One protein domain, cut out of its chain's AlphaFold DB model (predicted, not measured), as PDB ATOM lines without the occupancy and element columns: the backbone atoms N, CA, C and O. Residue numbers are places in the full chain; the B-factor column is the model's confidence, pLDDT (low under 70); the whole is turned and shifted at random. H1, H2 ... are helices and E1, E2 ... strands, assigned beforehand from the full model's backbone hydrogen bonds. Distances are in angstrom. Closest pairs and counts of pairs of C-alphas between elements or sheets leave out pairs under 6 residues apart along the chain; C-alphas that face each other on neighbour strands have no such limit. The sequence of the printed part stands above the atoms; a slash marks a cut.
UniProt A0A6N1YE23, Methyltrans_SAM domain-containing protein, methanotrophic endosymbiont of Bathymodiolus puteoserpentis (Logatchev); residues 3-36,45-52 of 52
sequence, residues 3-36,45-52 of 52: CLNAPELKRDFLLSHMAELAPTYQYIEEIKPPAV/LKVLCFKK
ATOM      1  N   CYS A   3       8.961 -44.500 -24.207       95.12
ATOM      2  CA  CYS A   3      10.121 -43.621 -24.174       95.12
ATOM      3  C   CYS A   3      10.418 -43.091 -25.579       95.12
ATOM      4  O   CYS A   3      10.388 -43.852 -26.545       95.12
ATOM      5  N   LEU A   4      10.749 -41.809 -25.681       94.69
ATOM      6  CA  LEU A   4      11.178 -41.161 -26.915       94.69
ATOM      7  C   LEU A   4      12.552 -40.534 -26.693       94.69
ATOM      8  O   LEU A   4      12.684 -39.532 -25.990       94.69
ATOM      9  N   ASN A   5      13.563 -41.155 -27.297       92.69
ATOM     10  CA  ASN A   5      14.960 -40.722 -27.270       92.69
ATOM     11  C   ASN A   5      15.377 -40.154 -28.638       92.69
ATOM     12  O   ASN A   5      16.323 -40.631 -29.258       92.69
ATOM     13  N   ALA A   6      14.594 -39.201 -29.137       92.06
ATOM     14  CA  ALA A   6      14.811 -38.524 -30.412       92.06
ATOM     15  C   ALA A   6      14.581 -37.019 -30.188       92.06
ATOM     16  O   ALA A   6      13.430 -36.616 -29.988       92.06
ATOM     17  N   PRO A   7      15.647 -36.195 -30.125       87.88
ATOM     18  CA  PRO A   7      15.555 -34.766 -29.812       87.88
ATOM     19  C   PRO A   7      14.666 -33.956 -30.764       87.88
ATOM     20  O   PRO A   7      14.080 -32.954 -30.371       87.88
ATOM     21  N   GLU A   8      14.570 -34.380 -32.020       90.56
ATOM     22  CA  GLU A   8      13.758 -33.762 -33.065       90.56
ATOM     23  C   GLU A   8      12.256 -34.044 -32.907       90.56
ATOM     24  O   GLU A   8      11.426 -33.338 -33.484       90.56
ATOM     25  N   LEU A   9      11.896 -35.054 -32.110       91.88
ATOM     26  CA  LEU A   9      10.517 -35.458 -31.876       91.88
ATOM     27  C   LEU A   9      10.011 -34.968 -30.515       91.88
ATOM     28  O   LEU A   9      10.678 -35.028 -29.477       91.88
ATOM     29  N   LYS A  10       8.761 -34.505 -30.522       91.94
ATOM     30  CA  LYS A  10       8.048 -34.026 -29.333       91.94
ATOM     31  C   LYS A  10       7.183 -35.124 -28.735       91.94
ATOM     32  O   LYS A  10       6.833 -36.090 -29.410       91.94
ATOM     33  N   ARG A  11       6.765 -34.942 -27.479       92.75
ATOM     34  CA  ARG A  11       5.883 -35.892 -26.778       92.75
ATOM     35  C   ARG A  11       4.576 -36.177 -27.530       92.75
ATOM     36  O   ARG A  11       4.042 -37.274 -27.403       92.75
ATOM     37  N   ASP A  12       4.098 -35.234 -28.345       95.31
ATOM     38  CA  ASP A  12       2.901 -35.398 -29.178       95.31
ATOM     39  C   ASP A  12       3.015 -36.585 -30.141       95.31
ATOM     40  O   ASP A  12       2.031 -37.280 -30.366       95.31
ATOM     41  N   PHE A  13       4.227 -36.899 -30.617       95.56
ATOM     42  CA  PHE A  13       4.485 -38.091 -31.424       95.56
ATOM     43  C   PHE A  13       4.043 -39.372 -30.700       95.56
ATOM     44  O   PHE A  13       3.343 -40.203 -31.280       95.56
ATOM     45  N   LEU A  14       4.407 -39.510 -29.418       95.81
ATOM     46  CA  LEU A  14       4.026 -40.664 -28.602       95.81
ATOM     47  C   LEU A  14       2.524 -40.685 -28.308       95.81
ATOM     48  O   LEU A  14       1.924 -41.757 -28.311       95.81
ATOM     49  N   LEU A  15       1.916 -39.520 -28.057       96.88
ATOM     50  CA  LEU A  15       0.480 -39.418 -27.790       96.88
ATOM     51  C   LEU A  15      -0.344 -39.856 -29.007       96.88
ATOM     52  O   LEU A  15      -1.263 -40.659 -28.857       96.88
ATOM     53  N   SER A  16       0.022 -39.398 -30.209       97.12
ATOM     54  CA  SER A  16      -0.637 -39.804 -31.454       97.12
ATOM     55  C   SER A  16      -0.503 -41.307 -31.712       97.12
ATOM     56  O   SER A  16      -1.501 -41.962 -31.998       97.12
ATOM     57  N   HIS A  17       0.695 -41.877 -31.537       96.06
ATOM     58  CA  HIS A  17       0.906 -43.317 -31.726       96.06
ATOM     59  C   HIS A  17       0.138 -44.161 -30.704       96.06
ATOM     60  O   HIS A  17      -0.396 -45.209 -31.054       96.06
ATOM     61  N   MET A  18       0.045 -43.718 -29.447       97.00
ATOM     62  CA  MET A  18      -0.739 -44.434 -28.437       97.00
ATOM     63  C   MET A  18      -2.236 -44.398 -28.727       97.00
ATOM     64  O   MET A  18      -2.902 -45.416 -28.549       97.00
ATOM     65  N   ALA A  19      -2.758 -43.270 -29.211       96.38
ATOM     66  CA  ALA A  19      -4.156 -43.172 -29.618       96.38
ATOM     67  C   ALA A  19      -4.489 -44.108 -30.795       96.38
ATOM     68  O   ALA A  19      -5.573 -44.685 -30.819       96.38
ATOM     69  N   GLU A  20      -3.561 -44.292 -31.740       97.62
ATOM     70  CA  GLU A  20      -3.741 -45.188 -32.889       97.62
ATOM     71  C   GLU A  20      -3.588 -46.671 -32.509       97.62
ATOM     72  O   GLU A  20      -4.452 -47.492 -32.812       97.62
ATOM     73  N   LEU A  21      -2.495 -47.022 -31.828       96.88
ATOM     74  CA  LEU A  21      -2.100 -48.416 -31.604       96.88
ATOM     75  C   LEU A  21      -2.738 -49.033 -30.354       96.88
ATOM     76  O   LEU A  21      -2.906 -50.250 -30.274       96.88
ATOM     77  N   ALA A  22      -3.070 -48.214 -29.355       96.81
ATOM     78  CA  ALA A  22      -3.578 -48.662 -28.062       96.81
ATOM     79  C   ALA A  22      -4.646 -47.699 -27.498       96.81
ATOM     80  O   ALA A  22      -4.497 -47.214 -26.373       96.81
ATOM     81  N   PRO A  23      -5.773 -47.473 -28.206       96.38
ATOM     82  CA  PRO A  23      -6.771 -46.445 -27.866       96.38
ATOM     83  C   PRO A  23      -7.439 -46.617 -26.493       96.38
ATOM     84  O   PRO A  23      -8.063 -45.694 -25.981       96.38
ATOM     85  N   THR A  24      -7.339 -47.804 -25.891       97.44
ATOM     86  CA  THR A  24      -7.892 -48.080 -24.553       97.44
ATOM     87  C   THR A  24      -6.991 -47.606 -23.415       97.44
ATOM     88  O   THR A  24      -7.425 -47.598 -22.272       97.44
ATOM     89  N   TYR A  25      -5.749 -47.216 -23.706       97.44
ATOM     90  CA  TYR A  25      -4.805 -46.743 -22.705       97.44
ATOM     91  C   TYR A  25      -4.889 -45.225 -22.559       97.44
ATOM     92  O   TYR A  25      -4.838 -44.479 -23.534       97.44
ATOM     93  N   GLN A  26      -4.953 -44.763 -21.317       96.81
ATOM     94  CA  GLN A  26      -5.009 -43.355 -20.957       96.81
ATOM     95  C   GLN A  26      -3.642 -42.870 -20.485       96.81
ATOM     96  O   GLN A  26      -2.936 -43.572 -19.755       96.81
ATOM     97  N   TYR A  27      -3.273 -41.662 -20.908       97.25
ATOM     98  CA  TYR A  27      -2.079 -40.976 -20.428       97.25
ATOM     99  C   TYR A  27      -2.224 -40.627 -18.942       97.25
ATOM    100  O   TYR A  27      -3.256 -40.102 -18.530       97.25
ATOM    101  N   ILE A  28      -1.186 -40.914 -18.154       97.62
ATOM    102  CA  ILE A  28      -1.158 -40.656 -16.709       97.62
ATOM    103  C   ILE A  28      -0.241 -39.478 -16.398       97.62
ATOM    104  O   ILE A  28      -0.676 -38.473 -15.844       97.62
ATOM    105  N   GLU A  29       1.033 -39.598 -16.760       96.81
ATOM    106  CA  GLU A  29       2.056 -38.616 -16.418       96.81
ATOM    107  C   GLU A  29       3.295 -38.764 -17.303       96.81
ATOM    108  O   GLU A  29       3.479 -39.768 -17.999       96.81
ATOM    109  N   GLU A  30       4.157 -37.757 -17.238       95.12
ATOM    110  CA  GLU A  30       5.487 -37.760 -17.827       95.12
ATOM    111  C   GLU A  30       6.508 -37.761 -16.692       95.12
ATOM    112  O   GLU A  30       6.480 -36.878 -15.831       95.12
ATOM    113  N   ILE A  31       7.427 -38.725 -16.711       92.81
ATOM    114  CA  ILE A  31       8.511 -38.774 -15.732       92.81
ATOM    115  C   ILE A  31       9.489 -37.657 -16.069       92.81
ATOM    116  O   ILE A  31      10.089 -37.645 -17.145       92.81
ATOM    117  N   LYS A  32       9.650 -36.715 -15.138       89.81
ATOM    118  CA  LYS A  32      10.627 -35.641 -15.284       89.81
ATOM    119  C   LYS A  32      12.039 -36.155 -15.000       89.81
ATOM    120  O   LYS A  32      12.222 -36.963 -14.085       89.81
ATOM    121  N   PRO A  33      13.039 -35.687 -15.763       85.25
ATOM    122  CA  PRO A  33      14.428 -36.011 -15.491       85.25
ATOM    123  C   PRO A  33      14.819 -35.519 -14.088       85.25
ATOM    124  O   PRO A  33      14.303 -34.495 -13.623       85.25
ATOM    125  N   PRO A  34      15.720 -36.228 -13.386       86.06
ATOM    126  CA  PRO A  34      16.215 -35.770 -12.096       86.06
ATOM    127  C   PRO A  34      16.862 -34.387 -12.214       86.06
ATOM    128  O   PRO A  34      17.579 -34.129 -13.175       86.06
ATOM    129  N   ALA A  35      16.701 -33.535 -11.198       82.00
ATOM    130  CA  ALA A  35      17.211 -32.156 -11.214       82.00
ATOM    131  C   ALA A  35      18.738 -32.037 -11.410       82.00
ATOM    132  O   ALA A  35      19.227 -30.977 -11.790       82.00
ATOM    133  N   VAL A  36      19.494 -33.116 -11.165       83.06
ATOM    134  CA  VAL A  36      20.946 -33.177 -11.416       83.06
ATOM    135  C   VAL A  36      21.282 -33.192 -12.912       83.06
ATOM    136  O   VAL A  36      22.389 -32.825 -13.296       83.06
ATOM    137  N   LEU A  45      15.316 -37.221 -22.810       90.94
ATOM    138  CA  LEU A  45      14.488 -38.415 -22.876       90.94
ATOM    139  C   LEU A  45      13.077 -38.099 -22.377       90.94
ATOM    140  O   LEU A  45      12.875 -37.762 -21.214       90.94
ATOM    141  N   LYS A  46      12.088 -38.308 -23.242       92.75
ATOM    142  CA  LYS A  46      10.677 -38.150 -22.886       92.75
ATOM    143  C   LYS A  46      10.128 -39.510 -22.477       92.75
ATOM    144  O   LYS A  46      10.178 -40.448 -23.272       92.75
ATOM    145  N   VAL A  47       9.611 -39.631 -21.256       95.38
ATOM    146  CA  VAL A  47       9.057 -40.891 -20.731       95.38
ATOM    147  C   VAL A  47       7.611 -40.676 -20.309       95.38
ATOM    148  O   VAL A  47       7.348 -39.979 -19.335       95.38
ATOM    149  N   LEU A  48       6.674 -41.293 -21.030       97.19
ATOM    150  CA  LEU A  48       5.238 -41.174 -20.779       97.19
ATOM    151  C   LEU A  48       4.672 -42.472 -20.187       97.19
ATOM    152  O   LEU A  48       4.875 -43.576 -20.706       97.19
ATOM    153  N   CYS A  49       3.912 -42.338 -19.107       97.69
ATOM    154  CA  CYS A  49       3.200 -43.424 -18.452       97.69
ATOM    155  C   CYS A  49       1.750 -43.492 -18.940       97.69
ATOM    156  O   CYS A  49       1.072 -42.477 -19.082       97.69
ATOM    157  N   PHE A  50       1.273 -44.717 -19.162       97.62
ATOM    158  CA  PHE A  50      -0.089 -44.995 -19.605       97.62
ATOM    159  C   PHE A  50      -0.667 -46.156 -18.807       97.62
ATOM    160  O   PHE A  50       0.076 -47.068 -18.428       97.62
ATOM    161  N   LYS A  51      -1.983 -46.147 -18.608       96.88
ATOM    162  CA  LYS A  51      -2.731 -47.203 -17.922       96.88
ATOM    163  C   LYS A  51      -3.959 -47.584 -18.745       96.88
ATOM    164  O   LYS A  51      -4.534 -46.717 -19.393       96.88
ATOM    165  N   LYS A  52      -4.328 -48.862 -18.725       92.88
ATOM    166  CA  LYS A  52      -5.586 -49.347 -19.299       92.88
ATOM    167  C   LYS A  52      -6.767 -49.033 -18.383       92.88
ATOM    168  O   LYS A  52      -6.568 -49.109 -17.148       92.88
TER     169      LYS A  52
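AT A GLANCE: This is residues 3 to 36 and 45 to 52 of the 52 residues of the protein "Methyltrans_SAM domain-containing protein" of methanotrophic endosymbiont of Bathymodiolus puteoserpentis (Logatchev) (UniProt A0A6N1YE23). Two antiparallel strands, E1 and E2, make a small ribbon, and one helix, H1, runs lengthwise next to it. Ahead of the helix the first printed residues fold back to the ribbon, where residues 3 to 4 pair with residues 46 to 47 of E2. The 42 printed residues include one named helix and two named strands, in the order H1, E1, E2; the class is mixed, helices and strands. The whole is flat, with spans of 35 by 21 by 10 A, and only just loose, close to compact, with a radius of gyration of the C-alphas of 11.0 A.

IN THESE COORDINATES: Find C-alpha 26 at (-5.009, -43.355, -20.957); from there E1, residues 26 to 31, runs 15.2 A. E2, residues 46 to 51, runs 16.9 A to C-alpha 51 at (-2.731, -47.203, -17.922). H1, residues 11 to 21, begins at C-alpha 11, (5.883, -35.892, -26.778), and is 15.6 A long.

HOW THE PARTS SIT: Look first at E1 and E2, antiparallel neighbours with 145 degrees between their directions. N 28 and O 49 are 2.9 A apart, and N 49 and O 29 are 2.8 A apart, both within hydrogen-bond range. C-alphas 30 and 48 face each other at 4.5 A. Next find H1: its closest C-alphas to E2 are those of Arg 11 and Lys 46, 6.6 A apart, and to E1 those of Leu 15 and Tyr 27, 7.9 A apart. In H1 every O i to N i+4 pair is within hydrogen-bond range.

THE WHOLE: The C-alphas of Thr 24 and Val 36 are the two farthest apart, at 35.0 A. The link from H1 to E1 is tight. The link from E1 to E2 runs across the cut, where residues 37 to 44 are not printed and C-alphas 36 and 45 are 14.2 A apart. Mean pLDDT of the printed part is 94.0, and no printed residue is under 70.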